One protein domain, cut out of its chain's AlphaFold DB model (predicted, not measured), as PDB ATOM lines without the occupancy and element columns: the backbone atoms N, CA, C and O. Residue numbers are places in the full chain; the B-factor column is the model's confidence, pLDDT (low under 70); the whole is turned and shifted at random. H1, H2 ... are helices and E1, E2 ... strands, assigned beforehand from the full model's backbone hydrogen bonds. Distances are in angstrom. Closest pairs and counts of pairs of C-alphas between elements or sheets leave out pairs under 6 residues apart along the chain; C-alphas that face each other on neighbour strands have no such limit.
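What this domain is: This is residues 4 to 44 and 241 to 319 of the 321 residues of an uncharacterized protein of Arcobacter sp. F2176 (UniProt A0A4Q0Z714). A strongly twisted four-strand sheet has H1 over its strand E1, while H2 and H3 join H1 in a triangle of helices. H4 is at the far end of H3, and residues 317 to 318 of the closing stretch pair with E2. The printed part has 120 residues with four named helices and four named strands, in the order H1 H2 H3 H4 E1 E2 E3 E4, mixed helices and strands; the sheet, in the order E1 E2 E3 E4, is an antiparallel meander, each strand the antiparallel neighbour of the one before. The whole is compact, with a radius of gyration of the C-alphas of 14.0 A and spans of 40 by 27 by 25 A.

Where its parts are: The strands are E1, residues 274 to 279, 15.7 A; E2, 282 to 287, 16.0 A; E3, 293 to 296; and E4, 303 to 306, ending at C-alpha 306 (-14.329, -36.548, 12.127). H1, residues 4 to 23, begins at C-alpha 4 (-25.309, -16.456, 25.330) and is 28.8 A long. H2 is residues 35 to 44, H3 241 to 261, 30.0 A, and H4 263 to 268.

How they stand to each other: In the hairpin E1 and E2, N 277 and O 284 are 2.8 A apart, within hydrogen-bond range. In the hairpin E2 and E3, N 294 and O 285 are within hydrogen-bond range at 2.8 A; in the hairpin E3 and E4, N 295 and O 304 are within hydrogen-bond range at 2.9 A. H1 is on the sheet at a height of 6.5 A, along E1 at 23 degrees on the local plane. H1 residues 6 to 7 touch H3, closest C-alphas Tyr 7 and Cys 256, 6.2 A. H2 touches H1 at Phe 35 and Cys 11, C-alphas 6.4 A apart. Every O i to N i+4 pair is within range in H1, H2, H3 and H4.

The domain as a whole: Residues 45 to 240 are not printed; C-alphas 44 and 241 are 7.3 A apart. The link H1 to H2 is long. Residues 270 to 272, 298 to 300, 310 and 312 have pLDDT under 70.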
ATOM      1  N   LYS A   4     -23.953 -16.208  24.831       88.50
ATOM      2  CA  LYS A   4     -25.309 -16.456  25.330       88.50
ATOM      3  C   LYS A   4     -26.257 -16.968  24.235       88.50
ATOM      4  O   LYS A   4     -26.946 -17.954  24.460       88.50
ATOM      5  N   GLY A   5     -26.257 -16.339  23.058       90.25
ATOM      6  CA  GLY A   5     -27.121 -16.759  21.949       90.25
ATOM      7  C   GLY A   5     -26.764 -18.144  21.401       90.25
ATOM      8  O   GLY A   5     -27.657 -18.923  21.090       90.25
ATOM      9  N   LEU A   6     -25.470 -18.480  21.333       89.75
ATOM     10  CA  LEU A   6     -25.025 -19.825  20.957       89.75
ATOM     11  C   LEU A   6     -25.450 -20.857  22.006       89.75
ATOM     12  O   LEU A   6     -25.984 -21.901  21.650       89.75
ATOM     13  N   TYR A   7     -25.254 -20.559  23.289       91.75
ATOM     14  CA  TYR A   7     -25.647 -21.447  24.380       91.75
ATOM     15  C   TYR A   7     -27.150 -21.762  24.354       91.75
ATOM     16  O   TYR A   7     -27.533 -22.926  24.457       91.75
ATOM     17  N   GLU A   8     -27.994 -20.741  24.179       92.94
ATOM     18  CA  GLU A   8     -29.449 -20.897  24.051       92.94
ATOM     19  C   GLU A   8     -29.815 -21.767  22.840       92.94
ATOM     20  O   GLU A   8     -30.541 -22.746  23.010       92.94
ATOM     21  N   LYS A   9     -29.216 -21.512  21.663       92.56
ATOM     22  CA  LYS A   9     -29.396 -22.354  20.466       92.56
ATOM     23  C   LYS A   9     -29.052 -23.821  20.740       92.56
ATOM     24  O   LYS A   9     -29.851 -24.700  20.436       92.56
ATOM     25  N   LEU A  10     -27.880 -24.102  21.317       92.81
ATOM     26  CA  LEU A  10     -27.452 -25.485  21.564       92.81
ATOM     27  C   LEU A  10     -28.337 -26.181  22.609       92.81
ATOM     28  O   LEU A  10     -28.555 -27.386  22.514       92.81
ATOM     29  N   CYS A  11     -28.865 -25.446  23.593       94.31
ATOM     30  CA  CYS A  11     -29.849 -25.989  24.532       94.31
ATOM     31  C   CYS A  11     -31.156 -26.363  23.824       94.31
ATOM     32  O   CYS A  11     -31.724 -27.414  24.120       94.31
ATOM     33  N   ASP A  12     -31.629 -25.528  22.898       94.06
ATOM     34  CA  ASP A  12     -32.809 -25.824  22.084       94.06
ATOM     35  C   ASP A  12     -32.575 -27.042  21.180       94.06
ATOM     36  O   ASP A  12     -33.395 -27.960  21.200       94.06
ATOM     37  N   ASP A  13     -31.426 -27.124  20.500       94.06
ATOM     38  CA  ASP A  13     -31.030 -28.285  19.686       94.06
ATOM     39  C   ASP A  13     -31.086 -29.593  20.507       94.06
ATOM     40  O   ASP A  13     -31.667 -30.591  20.072       94.06
ATOM     41  N   ILE A  14     -30.556 -29.580  21.739       94.75
ATOM     42  CA  ILE A  14     -30.606 -30.734  22.651       94.75
ATOM     43  C   ILE A  14     -32.052 -31.093  23.016       94.75
ATOM     44  O   ILE A  14     -32.405 -32.271  22.963       94.75
ATOM     45  N   LYS A  15     -32.900 -30.117  23.380       94.06
ATOM     46  CA  LYS A  15     -34.310 -30.382  23.732       94.06
ATOM     47  C   LYS A  15     -35.068 -31.015  22.569       94.06
ATOM     48  O   LYS A  15     -35.766 -32.007  22.777       94.06
ATOM     49  N   PHE A  16     -34.910 -30.474  21.361       92.00
ATOM     50  CA  PHE A  16     -35.543 -31.025  20.164       92.00
ATOM     51  C   PHE A  16     -35.057 -32.449  19.889       92.00
ATOM     52  O   PHE A  16     -35.871 -33.349  19.702       92.00
ATOM     53  N   SER A  17     -33.748 -32.689  19.970       92.56
ATOM     54  CA  SER A  17     -33.211 -34.029  19.738       92.56
ATOM     55  C   SER A  17     -33.629 -35.046  20.809       92.56
ATOM     56  O   SER A  17     -33.821 -36.218  20.494       92.56
ATOM     57  N   ILE A  18     -33.782 -34.621  22.067       92.12
ATOM     58  CA  ILE A  18     -34.326 -35.457  23.147       92.12
ATOM     59  C   ILE A  18     -35.778 -35.839  22.853       92.12
ATOM     60  O   ILE A  18     -36.144 -37.006  23.010       92.12
ATOM     61  N   LYS A  19     -36.595 -34.877  22.412       89.00
ATOM     62  CA  LYS A  19     -37.985 -35.126  22.021       89.00
ATOM     63  C   LYS A  19     -38.066 -36.147  20.888       89.00
ATOM     64  O   LYS A  19     -38.851 -37.087  20.978       89.00
ATOM     65  N   ASP A  20     -37.218 -36.014  19.873       88.44
ATOM     66  CA  ASP A  20     -37.147 -36.975  18.770       88.44
ATOM     67  C   ASP A  20     -36.772 -38.383  19.248       88.44
ATOM     68  O   ASP A  20     -37.357 -39.368  18.792       88.44
ATOM     69  N   GLU A  21     -35.849 -38.509  20.209       87.12
ATOM     70  CA  GLU A  21     -35.544 -39.807  20.815       87.12
ATOM     71  C   GLU A  21     -36.752 -40.367  21.587       87.12
ATOM     72  O   GLU A  21     -37.079 -41.543  21.422       87.12
ATOM     73  N   PHE A  22     -37.448 -39.536  22.372       84.44
ATOM     74  CA  PHE A  22     -38.639 -39.904  23.152       84.44
ATOM     75  C   PHE A  22     -39.826 -40.336  22.286       84.44
ATOM     76  O   PHE A  22     -40.526 -41.288  22.647       84.44
ATOM     77  N   ASN A  23     -40.016 -39.709  21.123       82.12
ATOM     78  CA  ASN A  23     -41.068 -40.055  20.162       82.12
ATOM     79  C   ASN A  23     -40.978 -41.521  19.701       82.12
ATOM     80  O   ASN A  23     -41.992 -42.137  19.367       82.12
ATOM     81  N   ASN A  24     -39.790 -42.136  19.755       81.56
ATOM     82  CA  ASN A  24     -39.638 -43.562  19.460       81.56
ATOM     83  C   ASN A  24     -40.304 -44.473  20.515       81.56
ATOM     84  O   ASN A  24     -40.590 -45.634  20.219       81.56
ATOM     85  N   TYR A  25     -40.607 -43.963  21.713       77.50
ATOM     86  CA  TYR A  25     -40.998 -44.738  22.900       77.50
ATOM     87  C   TYR A  25     -42.415 -44.445  23.436       77.50
ATOM     88  O   TYR A  25     -42.716 -44.790  24.581       77.50
ATOM     89  N   ASP A  26     -43.300 -43.844  22.631       75.31
ATOM     90  CA  ASP A  26     -44.655 -43.416  23.048       75.31
ATOM     91  C   ASP A  26     -44.627 -42.535  24.313       75.31
ATOM     92  O   ASP A  26     -45.401 -42.743  25.251       75.31
ATOM     93  N   SER A  27     -43.667 -41.611  24.379       71.44
ATOM     94  CA  SER A  27     -43.489 -40.710  25.512       71.44
ATOM     95  C   SER A  27     -43.668 -39.266  25.087       71.44
ATOM     96  O   SER A  27     -43.030 -38.831  24.132       71.44
ATOM     97  N   ASP A  28     -44.420 -38.514  25.884       70.31
ATOM     98  CA  ASP A  28     -44.540 -37.070  25.729       70.31
ATOM     99  C   ASP A  28     -43.617 -36.401  26.749       70.31
ATOM    100  O   ASP A  28     -43.887 -36.398  27.953       70.31
ATOM    101  N   ILE A  29     -42.477 -35.895  26.275       78.75
ATOM    102  CA  ILE A  29     -41.665 -34.957  27.049       78.75
ATOM    103  C   ILE A  29     -42.090 -33.539  26.689       78.75
ATOM    104  O   ILE A  29     -42.231 -33.210  25.514       78.75
ATOM    105  N   ASP A  30     -42.297 -32.707  27.704       80.12
ATOM    106  CA  ASP A  30     -42.624 -31.298  27.517       80.12
ATOM    107  C   ASP A  30     -41.341 -30.488  27.279       80.12
ATOM    108  O   ASP A  30     -40.624 -30.129  28.220       80.12
ATOM    109  N   GLU A  31     -41.039 -30.197  26.012       80.25
ATOM    110  CA  GLU A  31     -39.881 -29.389  25.622       80.25
ATOM    111  C   GLU A  31     -40.028 -27.891  25.941       80.25
ATOM    112  O   GLU A  31     -39.057 -27.136  25.811       80.25
ATOM    113  N   THR A  32     -41.221 -27.444  26.357       84.25
ATOM    114  CA  THR A  32     -41.460 -26.051  26.765       84.25
ATOM    115  C   THR A  32     -40.892 -25.759  28.153       84.25
ATOM    116  O   THR A  32     -40.646 -24.599  28.502       84.25
ATOM    117  N   LYS A  33     -40.601 -26.808  28.934       86.81
ATOM    118  CA  LYS A  33     -39.896 -26.701  30.210       86.81
ATOM    119  C   LYS A  33     -38.522 -26.061  30.035       86.81
ATOM    120  O   LYS A  33     -37.848 -26.167  29.010       86.81
ATOM    121  N   HIS A  34     -38.049 -25.451  31.121       89.88
ATOM    122  CA  HIS A  34     -36.671 -24.985  31.210       89.88
ATOM    123  C   HIS A  34     -35.689 -26.127  30.890       89.88
ATOM    124  O   HIS A  34     -35.873 -27.242  31.376       89.88
ATOM    125  N   PHE A  35     -34.617 -25.838  30.141       90.56
ATOM    126  CA  PHE A  35     -33.638 -26.821  29.648       90.56
ATOM    127  C   PHE A  35     -33.225 -27.868  30.694       90.56
ATOM    128  O   PHE A  35     -33.283 -29.069  30.442       90.56
ATOM    129  N   LYS A  36     -32.876 -27.416  31.905       88.25
ATOM    130  CA  LYS A  36     -32.483 -28.317  32.999       88.25
ATOM    131  C   LYS A  36     -33.566 -29.343  33.347       88.25
ATOM    132  O   LYS A  36     -33.224 -30.483  33.609       88.25
ATOM    133  N   ASN A  37     -34.844 -28.968  33.318       85.31
ATOM    134  CA  ASN A  37     -35.960 -29.868  33.625       85.31
ATOM    135  C   ASN A  37     -36.134 -30.942  32.544       85.31
ATOM    136  O   ASN A  37     -36.294 -32.108  32.885       85.31
ATOM    137  N   VAL A  38     -35.999 -30.577  31.265       88.56
ATOM    138  CA  VAL A  38     -35.985 -31.555  30.161       88.56
ATOM    139  C   VAL A  38     -34.820 -32.538  30.335       88.56
ATOM    140  O   VAL A  38     -35.002 -33.749  30.234       88.56
ATOM    141  N   MET A  39     -33.630 -32.031  30.680       88.62
ATOM    142  CA  MET A  39     -32.464 -32.871  30.976       88.62
ATOM    143  C   MET A  39     -32.683 -33.777  32.194       88.62
ATOM    144  O   MET A  39     -32.239 -34.923  32.176       88.62
ATOM    145  N   PHE A  40     -33.366 -33.295  33.237       85.06
ATOM    146  CA  PHE A  40     -33.708 -34.095  34.416       85.06
ATOM    147  C   PHE A  40     -34.551 -35.303  34.039       85.06
ATOM    148  O   PHE A  40     -34.179 -36.427  34.377       85.06
ATOM    149  N   ASP A  41     -35.645 -35.074  33.318       83.44
ATOM    150  CA  ASP A  41     -36.548 -36.136  32.881       83.44
ATOM    151  C   ASP A  41     -35.801 -37.135  31.973       83.44
ATOM    152  O   ASP A  41     -35.872 -38.352  32.177       83.44
ATOM    153  N   TYR A  42     -35.000 -36.620  31.033       87.06
ATOM    154  CA  TYR A  42     -34.217 -37.419  30.094       87.06
ATOM    155  C   TYR A  42     -33.178 -38.317  30.779       87.06
ATOM    156  O   TYR A  42     -33.190 -39.535  30.593       87.06
ATOM    157  N   ILE A  43     -32.284 -37.746  31.593       87.00
ATOM    158  CA  ILE A  43     -31.190 -38.491  32.237       87.00
ATOM    159  C   ILE A  43     -31.755 -39.515  33.224       87.00
ATOM    160  O   ILE A  43     -31.272 -40.644  33.292       87.00
ATOM    161  N   ASN A  44     -32.817 -39.167  33.954       83.75
ATOM    162  CA  ASN A  44     -33.435 -40.076  34.916       83.75
ATOM    163  C   ASN A  44     -34.109 -41.277  34.227       83.75
ATOM    164  O   ASN A  44     -34.099 -42.391  34.753       83.75
ATOM    165  N   ILE A 241     -27.831 -36.773  39.536       81.19
ATOM    166  CA  ILE A 241     -28.246 -36.229  38.235       81.19
ATOM    167  C   ILE A 241     -28.276 -34.692  38.265       81.19
ATOM    168  O   ILE A 241     -27.883 -34.054  37.295       81.19
ATOM    169  N   HIS A 242     -28.667 -34.067  39.387       81.69
ATOM    170  CA  HIS A 242     -28.604 -32.600  39.529       81.69
ATOM    171  C   HIS A 242     -27.184 -32.076  39.381       81.69
ATOM    172  O   HIS A 242     -26.939 -31.159  38.598       81.69
ATOM    173  N   ARG A 243     -26.244 -32.698  40.093       82.38
ATOM    174  CA  ARG A 243     -24.831 -32.320  40.027       82.38
ATOM    175  C   ARG A 243     -24.258 -32.536  38.628       82.38
ATOM    176  O   ARG A 243     -23.478 -31.713  38.151       82.38
ATOM    177  N   GLU A 244     -24.658 -33.614  37.962       83.81
ATOM    178  CA  GLU A 244     -24.243 -33.909  36.592       83.81
ATOM    179  C   GLU A 244     -24.801 -32.908  35.582       83.81
ATOM    180  O   GLU A 244     -24.052 -32.472  34.716       83.81
ATOM    181  N   ILE A 245     -26.056 -32.473  35.716       87.75
ATOM    182  CA  ILE A 245     -26.650 -31.452  34.837       87.75
ATOM    183  C   ILE A 245     -25.990 -30.089  35.035       87.75
ATOM    184  O   ILE A 245     -25.727 -29.387  34.058       87.75
ATOM    185  N   ASP A 246     -25.683 -29.709  36.275       87.88
ATOM    186  CA  ASP A 246     -24.952 -28.469  36.536       87.88
ATOM    187  C   ASP A 246     -23.534 -28.529  35.950       87.88
ATOM    188  O   ASP A 246     -23.088 -27.585  35.293       87.88
ATOM    189  N   THR A 247     -22.854 -29.669  36.097       86.56
ATOM    190  CA  THR A 247     -21.543 -29.914  35.477       86.56
ATOM    191  C   THR A 247     -21.632 -29.884  33.949       86.56
ATOM    192  O   THR A 247     -20.805 -29.263  33.282       86.56
ATOM    193  N   PHE A 248     -22.671 -30.496  33.380       89.62
ATOM    194  CA  PHE A 248     -22.942 -30.497  31.949       89.62
ATOM    195  C   PHE A 248     -23.156 -29.077  31.413       89.62
ATOM    196  O   PHE A 248     -22.560 -28.714  30.403       89.62
ATOM    197  N   ALA A 249     -23.935 -28.242  32.105       89.81
ATOM    198  CA  ALA A 249     -24.153 -26.850  31.714       89.81
ATOM    199  C   ALA A 249     -22.841 -26.042  31.688       89.81
ATOM    200  O   ALA A 249     -22.630 -25.217  30.795       89.81
ATOM    201  N   LEU A 250     -21.924 -26.300  32.628       88.69
ATOM    202  CA  LEU A 250     -20.583 -25.705  32.607       88.69
ATOM    203  C   LEU A 250     -19.765 -26.189  31.402       88.69
ATOM    204  O   LEU A 250     -19.111 -25.383  30.741       88.69
ATOM    205  N   HIS A 251     -19.814 -27.484  31.079       88.12
ATOM    206  CA  HIS A 251     -19.126 -28.035  29.906       88.12
ATOM    207  C   HIS A 251     -19.695 -27.497  28.592       88.12
ATOM    208  O   HIS A 251     -18.930 -27.152  27.695       88.12
ATOM    209  N   LEU A 252     -21.014 -27.336  28.495       90.56
ATOM    210  CA  LEU A 252     -21.660 -26.756  27.323       90.56
ATOM    211  C   LEU A 252     -21.216 -25.301  27.096       90.56
ATOM    212  O   LEU A 252     -20.928 -24.918  25.964       90.56
ATOM    213  N   ASN A 253     -21.058 -24.508  28.160       90.25
ATOM    214  CA  ASN A 253     -20.487 -23.158  28.062       90.25
ATOM    215  C   ASN A 253     -19.030 -23.162  27.561       90.25
ATOM    216  O   ASN A 253     -18.639 -22.294  26.775       90.25
ATOM    217  N   LYS A 254     -18.219 -24.143  27.980       88.69
ATOM    218  CA  LYS A 254     -16.853 -24.309  27.454       88.69
ATOM    219  C   LYS A 254     -16.868 -24.637  25.963       88.69
ATOM    220  O   LYS A 254     -16.145 -23.999  25.209       88.69
ATOM    221  N   VAL A 255     -17.740 -25.551  25.529       88.94
ATOM    222  CA  VAL A 255     -17.935 -25.868  24.105       88.94
ATOM    223  C   VAL A 255     -18.318 -24.615  23.309       88.94
ATOM    224  O   VAL A 255     -17.695 -24.333  22.290       88.94
ATOM    225  N   CYS A 256     -19.262 -23.808  23.806       89.00
ATOM    226  CA  CYS A 256     -19.633 -22.537  23.168       89.00
ATOM    227  C   CYS A 256     -18.433 -21.590  23.028       89.00
ATOM    228  O   CYS A 256     -18.256 -20.946  21.997       89.00
ATOM    229  N   THR A 257     -17.596 -21.521  24.062       88.50
ATOM    230  CA  THR A 257     -16.396 -20.677  24.075       88.50
ATOM    231  C   THR A 257     -15.385 -21.133  23.024       88.50
ATOM    232  O   THR A 257     -14.900 -20.303  22.260       88.50
ATOM    233  N   VAL A 258     -15.125 -22.441  22.925       87.88
ATOM    234  CA  VAL A 258     -14.239 -23.014  21.896       87.88
ATOM    235  C   VAL A 258     -14.767 -22.698  20.496       87.88
ATOM    236  O   VAL A 258     -14.028 -22.161  19.679       87.88
ATOM    237  N   LEU A 259     -16.056 -22.931  20.234       86.31
ATOM    238  CA  LEU A 259     -16.658 -22.677  18.918       86.31
ATOM    239  C   LEU A 259     -16.606 -21.203  18.490       86.31
ATOM    240  O   LEU A 259     -16.545 -20.909  17.297       86.31
ATOM    241  N   LEU A 260     -16.647 -20.271  19.445       85.81
ATOM    242  CA  LEU A 260     -16.605 -18.838  19.155       85.81
ATOM    243  C   LEU A 260     -15.194 -18.292  18.984       85.81
ATOM    244  O   LEU A 260     -15.000 -17.375  18.186       85.81
ATOM    245  N   LEU A 261     -14.236 -18.799  19.757       85.69
ATOM    246  CA  LEU A 261     -12.892 -18.230  19.816       85.69
ATOM    247  C   LEU A 261     -11.915 -18.935  18.876       85.69
ATOM    248  O   LEU A 261     -11.008 -18.288  18.359       85.69
ATOM    249  N   ASP A 262     -12.113 -20.218  18.581       85.06
ATOM    250  CA  ASP A 262     -11.166 -20.985  17.780       85.06
ATOM    251  C   ASP A 262     -11.268 -20.644  16.286       85.06
ATOM    252  O   ASP A 262     -12.242 -20.980  15.611       85.06
ATOM    253  N   GLU A 263     -10.293 -19.900  15.760       82.00
ATOM    254  CA  GLU A 263     -10.266 -19.513  14.344       82.00
ATOM    255  C   GLU A 263      -9.993 -20.695  13.414       82.00
ATOM    256  O   GLU A 263     -10.581 -20.759  12.337       82.00
ATOM    257  N   HIS A 264      -9.149 -21.642  13.828       81.81
ATOM    258  CA  HIS A 264      -8.784 -22.779  12.990       81.81
ATOM    259  C   HIS A 264      -9.979 -23.705  12.768       81.81
ATOM    260  O   HIS A 264     -10.298 -24.049  11.631       81.81
ATOM    261  N   LEU A 265     -10.692 -24.030  13.847       81.00
ATOM    262  CA  LEU A 265     -11.914 -24.820  13.791       81.00
ATOM    263  C   LEU A 265     -12.973 -24.129  12.917       81.00
ATOM    264  O   LEU A 265     -13.576 -24.762  12.058       81.00
ATOM    265  N   ARG A 266     -13.149 -22.809  13.066       78.25
ATOM    266  CA  ARG A 266     -14.091 -22.028  12.244       78.25
ATOM    267  C   ARG A 266     -13.709 -21.965  10.766       78.25
ATOM    268  O   ARG A 266     -14.602 -21.895   9.935       78.25
ATOM    269  N   GLN A 267     -12.419 -21.967  10.432       78.06
ATOM    270  CA  GLN A 267     -11.955 -22.005   9.041       78.06
ATOM    271  C   GLN A 267     -12.163 -23.379   8.398       78.06
ATOM    272  O   GLN A 267     -12.430 -23.455   7.203       78.06
ATOM    273  N   GLN A 268     -12.026 -24.459   9.172       75.69
ATOM    274  CA  GLN A 268     -12.249 -25.825   8.687       75.69
ATOM    275  C   GLN A 268     -13.732 -26.145   8.470       75.69
ATOM    276  O   GLN A 268     -14.074 -26.993   7.647       75.69
ATOM    277  N   LEU A 269     -14.609 -25.476   9.211       72.00
ATOM    278  CA  LEU A 269     -16.047 -25.658   9.143       72.00
ATOM    279  C   LEU A 269     -16.633 -24.717   8.074       72.00
ATOM    280  O   LEU A 269     -16.694 -23.501   8.247       72.00
ATOM    281  N   ASN A 270     -17.026 -25.290   6.933       57.03
ATOM    282  CA  ASN A 270     -17.491 -24.575   5.737       57.03
ATOM    283  C   ASN A 270     -18.906 -23.984   5.909       57.03
ATOM    284  O   ASN A 270     -19.821 -24.424   5.223       57.03
ATOM    285  N   ASN A 271     -19.036 -22.931   6.733       57.84
ATOM    286  CA  ASN A 271     -20.279 -22.256   7.160       57.84
ATOM    287  C   ASN A 271     -20.845 -22.869   8.464       57.84
ATOM    288  O   ASN A 271     -21.152 -24.054   8.504       57.84
ATOM    289  N   PRO A 272     -20.950 -22.108   9.574       63.19
ATOM    290  CA  PRO A 272     -21.048 -22.686  10.910       63.19
ATOM    291  C   PRO A 272     -22.490 -23.018  11.325       63.19
ATOM    292  O   PRO A 272     -22.966 -22.510  12.345       63.19
ATOM    293  N   ASP A 273     -23.207 -23.836  10.552       79.25
ATOM    294  CA  ASP A 273     -24.513 -24.357  10.976       79.25
ATOM    295  C   ASP A 273     -24.355 -25.693  11.713       79.25
ATOM    296  O   ASP A 273     -24.623 -26.778  11.199       79.25
ATOM    297  N   TYR A 274     -23.883 -25.613  12.956       85.62
ATOM    298  CA  TYR A 274     -23.757 -26.781  13.828       85.62
ATOM    299  C   TYR A 274     -25.016 -26.982  14.655       85.62
ATOM    300  O   TYR A 274     -25.615 -26.010  15.123       85.62
ATOM    301  N   LYS A 275     -25.344 -28.235  14.961       90.69
ATOM    302  CA  LYS A 275     -26.388 -28.598  15.921       90.69
ATOM    303  C   LYS A 275     -25.909 -29.638  16.922       90.69
ATOM    304  O   LYS A 275     -25.021 -30.444  16.637       90.69
ATOM    305  N   MET A 276     -26.542 -29.644  18.086       92.19
ATOM    306  CA  MET A 276     -26.418 -30.740  19.040       92.19
ATOM    307  C   MET A 276     -27.448 -31.823  18.736       92.19
ATOM    308  O   MET A 276     -28.629 -31.535  18.565       92.19
ATOM    309  N   VAL A 277     -27.004 -33.075  18.694       92.19
ATOM    310  CA  VAL A 277     -27.860 -34.237  18.454       92.19
ATOM    311  C   VAL A 277     -27.647 -35.245  19.566       92.19
ATOM    312  O   VAL A 277     -26.524 -35.654  19.847       92.19
ATOM    313  N   VAL A 278     -28.733 -35.673  20.182       91.69
ATOM    314  CA  VAL A 278     -28.779 -36.782  21.124       91.69
ATOM    315  C   VAL A 278     -29.265 -38.024  20.385       91.69
ATOM    316  O   VAL A 278     -30.322 -38.023  19.759       91.69
ATOM    317  N   SER A 279     -28.480 -39.098  20.438       88.00
ATOM    318  CA  SER A 279     -28.851 -40.384  19.850       88.00
ATOM    319  C   SER A 279     -28.351 -41.528  20.719       88.00
ATOM    320  O   SER A 279     -27.154 -41.638  20.987       88.00
ATOM    321  N   ASN A 280     -29.269 -42.395  21.155       86.00
ATOM    322  CA  ASN A 280     -28.972 -43.537  22.021       86.00
ATOM    323  C   ASN A 280     -28.199 -43.129  23.289       86.00
ATOM    324  O   ASN A 280     -27.239 -43.795  23.695       86.00
ATOM    325  N   GLY A 281     -28.606 -42.026  23.923       88.25
ATOM    326  CA  GLY A 281     -27.943 -41.520  25.127       88.25
ATOM    327  C   GLY A 281     -26.593 -40.851  24.887       88.25
ATOM    328  O   GLY A 281     -25.946 -40.481  25.855       88.25
ATOM    329  N   LEU A 282     -26.143 -40.694  23.644       90.50
ATOM    330  CA  LEU A 282     -24.883 -40.029  23.320       90.50
ATOM    331  C   LEU A 282     -25.169 -38.654  22.715       90.50
ATOM    332  O   LEU A 282     -25.991 -38.543  21.807       90.50
ATOM    333  N   LEU A 283     -24.497 -37.623  23.227       92.12
ATOM    334  CA  LEU A 283     -24.570 -36.258  22.710       92.12
ATOM    335  C   LEU A 283     -23.459 -36.020  21.694       92.12
ATOM    336  O   LEU A 283     -22.283 -36.169  22.018       92.12
ATOM    337  N   TYR A 284     -23.823 -35.561  20.509       92.12
ATOM    338  CA  TYR A 284     -22.912 -35.222  19.427       92.12
ATOM    339  C   TYR A 284     -23.064 -33.751  19.066       92.12
ATOM    340  O   TYR A 284     -24.179 -33.237  19.029       92.12
ATOM    341  N   LEU A 285     -21.949 -33.099  18.752       91.44
ATOM    342  CA  LEU A 285     -21.954 -31.834  18.030       91.44
ATOM    343  C   LEU A 285     -21.689 -32.140  16.563       91.44
ATOM    344  O   LEU A 285     -20.704 -32.798  16.232       91.44
ATOM    345  N   VAL A 286     -22.590 -31.696  15.699       89.62
ATOM    346  CA  VAL A 286     -22.593 -32.092  14.295       89.62
ATOM    347  C   VAL A 286     -22.699 -30.868  13.411       89.62
ATOM    348  O   VAL A 286     -23.529 -29.998  13.661       89.62
ATOM    349  N   ASP A 287     -21.877 -30.826  12.372       85.75
ATOM    350  CA  ASP A 287     -22.004 -29.848  11.301       85.75
ATOM    351  C   ASP A 287     -23.090 -30.286  10.305       85.75
ATOM    352  O   ASP A 287     -23.041 -31.405   9.781       85.75
ATOM    353  N   ASN A 288     -24.093 -29.436  10.060       78.06
ATOM    354  CA  ASN A 288     -25.215 -29.778   9.181       78.06
ATOM    355  C   ASN A 288     -24.784 -29.919   7.717       78.06
ATOM    356  O   ASN A 288     -25.321 -30.780   7.015       78.06
ATOM    357  N   ASP A 289     -23.807 -29.120   7.283       77.81
ATOM    358  CA  ASP A 289     -23.396 -29.049   5.881       77.81
ATOM    359  C   ASP A 289     -22.457 -30.204   5.514       77.81
ATOM    360  O   ASP A 289     -22.730 -30.968   4.581       77.81
ATOM    361  N   SER A 290     -21.375 -30.397   6.276       72.62
ATOM    362  CA  SER A 290     -20.404 -31.469   6.006       72.62
ATOM    363  C   SER A 290     -20.820 -32.840   6.538       72.62
ATOM    364  O   SER A 290     -20.192 -33.842   6.195       72.62
ATOM    365  N   LYS A 291     -21.857 -32.907   7.387       74.62
ATOM    366  CA  LYS A 291     -22.272 -34.117   8.121       74.62
ATOM    367  C   LYS A 291     -21.150 -34.735   8.968       74.62
ATOM    368  O   LYS A 291     -21.202 -35.924   9.283       74.62
ATOM    369  N   CYS A 292     -20.150 -33.942   9.348       82.69
ATOM    370  CA  CYS A 292     -19.054 -34.373  10.208       82.69
ATOM    371  C   CYS A 292     -19.413 -34.204  11.686       82.69
ATOM    372  O   CYS A 292     -20.147 -33.289  12.065       82.69
ATOM    373  N   THR A 293     -18.850 -35.062  12.536       87.69
ATOM    374  CA  THR A 293     -18.931 -34.888  13.991       87.69
ATOM    375  C   THR A 293     -17.754 -34.046  14.465       87.69
ATOM    376  O   THR A 293     -16.607 -34.321  14.111       87.69
ATOM    377  N   ILE A 294     -18.036 -33.049  15.296       87.81
ATOM    378  CA  ILE A 294     -17.032 -32.214  15.947       87.81
ATOM    379  C   ILE A 294     -16.842 -32.751  17.362       87.81
ATOM    380  O   ILE A 294     -17.754 -32.699  18.191       87.81
ATOM    381  N   TRP A 295     -15.653 -33.267  17.645       88.12
ATOM    382  CA  TRP A 295     -15.280 -33.721  18.974       88.12
ATOM    383  C   TRP A 295     -14.492 -32.631  19.694       88.12
ATOM    384  O   TRP A 295     -13.576 -32.037  19.127       88.12
ATOM    385  N   ILE A 296     -14.874 -32.352  20.939       85.00
ATOM    386  CA  ILE A 296     -14.210 -31.381  21.809       85.00
ATOM    387  C   ILE A 296     -14.033 -32.040  23.174       85.00
ATOM    388  O   ILE A 296     -15.003 -32.214  23.923       85.00
ATOM    389  N   ASP A 297     -12.793 -32.374  23.519       80.50
ATOM    390  CA  ASP A 297     -12.440 -32.759  24.876       80.50
ATOM    391  C   ASP A 297     -12.251 -31.498  25.725       80.50
ATOM    392  O   ASP A 297     -11.227 -30.820  25.708       80.50
ATOM    393  N   HIS A 298     -13.265 -31.177  26.519       67.38
ATOM    394  CA  HIS A 298     -13.252 -30.026  27.422       67.38
ATOM    395  C   HIS A 298     -12.308 -30.183  28.635       67.38
ATOM    396  O   HIS A 298     -12.209 -29.251  29.440       67.38
ATOM    397  N   LYS A 299     -11.691 -31.357  28.828       69.62
ATOM    398  CA  LYS A 299     -10.718 -31.641  29.893       69.62
ATOM    399  C   LYS A 299      -9.288 -31.608  29.374       69.62
ATOM    400  O   LYS A 299      -8.419 -31.127  30.091       69.62
ATOM    401  N   LEU A 300      -9.066 -32.144  28.177       68.88
ATOM    402  CA  LEU A 300      -7.752 -32.214  27.534       68.88
ATOM    403  C   LEU A 300      -7.493 -31.042  26.578       68.88
ATOM    404  O   LEU A 300      -6.379 -30.894  26.094       68.88
ATOM    405  N   GLU A 301      -8.509 -30.209  26.327       70.69
ATOM    406  CA  GLU A 301      -8.487 -29.113  25.345       70.69
ATOM    407  C   GLU A 301      -8.204 -29.591  23.907       70.69
ATOM    408  O   GLU A 301      -7.854 -28.807  23.021       70.69
ATOM    409  N   GLU A 302      -8.411 -30.885  23.660       81.31
ATOM    410  CA  GLU A 302      -8.290 -31.514  22.351       81.31
ATOM    411  C   GLU A 302      -9.563 -31.292  21.530       81.31
ATOM    412  O   GLU A 302     -10.680 -31.234  22.056       81.31
ATOM    413  N   LYS A 303      -9.397 -31.146  20.215       85.00
ATOM    414  CA  LYS A 303     -10.502 -30.961  19.274       85.00
ATOM    415  C   LYS A 303     -10.186 -31.628  17.945       85.00
ATOM    416  O   LYS A 303      -9.085 -31.474  17.421       85.00
ATOM    417  N   GLU A 304     -11.168 -32.325  17.392       84.50
ATOM    418  CA  GLU A 304     -11.036 -33.028  16.117       84.50
ATOM    419  C   GLU A 304     -12.335 -32.939  15.310       84.50
ATOM    420  O   GLU A 304     -13.435 -32.992  15.865       84.50
ATOM    421  N   ILE A 305     -12.207 -32.830  13.985       82.25
ATOM    422  CA  ILE A 305     -13.320 -32.992  13.044       82.25
ATOM    423  C   ILE A 305     -13.212 -34.389  12.449       82.25
ATOM    424  O   ILE A 305     -12.185 -34.759  11.881       82.25
ATOM    425  N   LEU A 306     -14.282 -35.165  12.577       82.75
ATOM    426  CA  LEU A 306     -14.329 -36.548  12.127       82.75
ATOM    427  C   LEU A 306     -15.351 -36.681  11.000       82.75
ATOM    428  O   LEU A 306     -16.518 -36.322  11.165       82.75
ATOM    429  N   ASN A 307     -14.909 -37.246   9.872       76.25
ATOM    430  CA  ASN A 307     -15.663 -37.344   8.610       76.25
ATOM    431  C   ASN A 307     -16.822 -38.365   8.630       76.25
ATOM    432  O   ASN A 307     -17.244 -38.858   7.587       76.25
ATOM    433  N   GLU A 308     -17.340 -38.692   9.812       73.38
ATOM    434  CA  GLU A 308     -18.473 -39.591  10.004       73.38
ATOM    435  C   GLU A 308     -19.500 -38.959  10.950       73.38
ATOM    436  O   GLU A 308     -19.179 -38.483  12.045       73.38
ATOM    437  N   TYR A 309     -20.762 -38.982  10.526       70.06
ATOM    438  CA  TYR A 309     -21.897 -38.504  11.310       70.06
ATOM    439  C   TYR A 309     -22.137 -39.442  12.507       70.06
ATOM    440  O   TYR A 309     -22.352 -40.640  12.322       70.06
ATOM    441  N   CYS A 310     -22.125 -38.906  13.730       69.88
ATOM    442  CA  CYS A 310     -22.331 -39.634  14.990       69.88
ATOM    443  C   CYS A 310     -21.340 -40.787  15.246       69.88
ATOM    444  O   CYS A 310     -21.727 -41.892  15.643       69.88
ATOM    445  N   TYR A 311     -20.039 -40.539  15.062       71.50
ATOM    446  CA  TYR A 311     -19.011 -41.522  15.404       71.50
ATOM    447  C   TYR A 311     -18.998 -41.794  16.917       71.50
ATOM    448  O   TYR A 311     -18.787 -40.884  17.714       71.50
ATOM    449  N   LYS A 312     -19.187 -43.049  17.356       69.31
ATOM    450  CA  LYS A 312     -19.352 -43.389  18.790       69.31
ATOM    451  C   LYS A 312     -18.198 -42.907  19.680       69.31
ATOM    452  O   LYS A 312     -18.428 -42.649  20.855       69.31
ATOM    453  N   LYS A 313     -16.968 -42.790  19.166       72.06
ATOM    454  CA  LYS A 313     -15.825 -42.265  19.945       72.06
ATOM    455  C   LYS A 313     -15.793 -40.730  20.037       72.06
ATOM    456  O   LYS A 313     -15.026 -40.211  20.829       72.06
ATOM    457  N   ALA A 314     -16.631 -40.040  19.268       81.94
ATOM    458  CA  ALA A 314     -16.652 -38.592  19.082       81.94
ATOM    459  C   ALA A 314     -17.816 -37.883  19.795       81.94
ATOM    460  O   ALA A 314     -18.128 -36.734  19.489       81.94
ATOM    461  N   HIS A 315     -18.509 -38.565  20.711       87.69
ATOM    462  CA  HIS A 315     -19.567 -37.930  21.494       87.69
ATOM    463  C   HIS A 315     -18.966 -36.964  22.525       87.69
ATOM    464  O   HIS A 315     -17.904 -37.212  23.094       87.69
ATOM    465  N   LEU A 316     -19.671 -35.871  22.799       87.62
ATOM    466  CA  LEU A 316     -19.320 -34.893  23.828       87.62
ATOM    467  C   LEU A 316     -19.732 -35.347  25.227       87.62
ATOM    468  O   LEU A 316     -19.101 -34.984  26.220       87.62
ATOM    469  N   PHE A 317     -20.823 -36.109  25.311       87.62
ATOM    470  CA  PHE A 317     -21.355 -36.594  26.576       87.62
ATOM    471  C   PHE A 317     -22.059 -37.941  26.407       87.62
ATOM    472  O   PHE A 317     -22.679 -38.195  25.375       87.62
ATOM    473  N   ASP A 318     -21.948 -38.799  27.420       87.50
ATOM    474  CA  ASP A 318     -22.624 -40.093  27.488       87.50
ATOM    475  C   ASP A 318     -23.597 -40.088  28.666       87.50
ATOM    476  O   ASP A 318     -23.189 -40.116  29.824       87.50
ATOM    477  N   PHE A 319     -24.888 -40.029  28.355       86.56
ATOM    478  CA  PHE A 319     -25.985 -40.103  29.315       86.56
ATOM    479  C   PHE A 319     -26.335 -41.552  29.698       86.56
ATOM    480  O   PHE A 319     -27.344 -41.778  30.364       86.56
TER     481      PHE A 319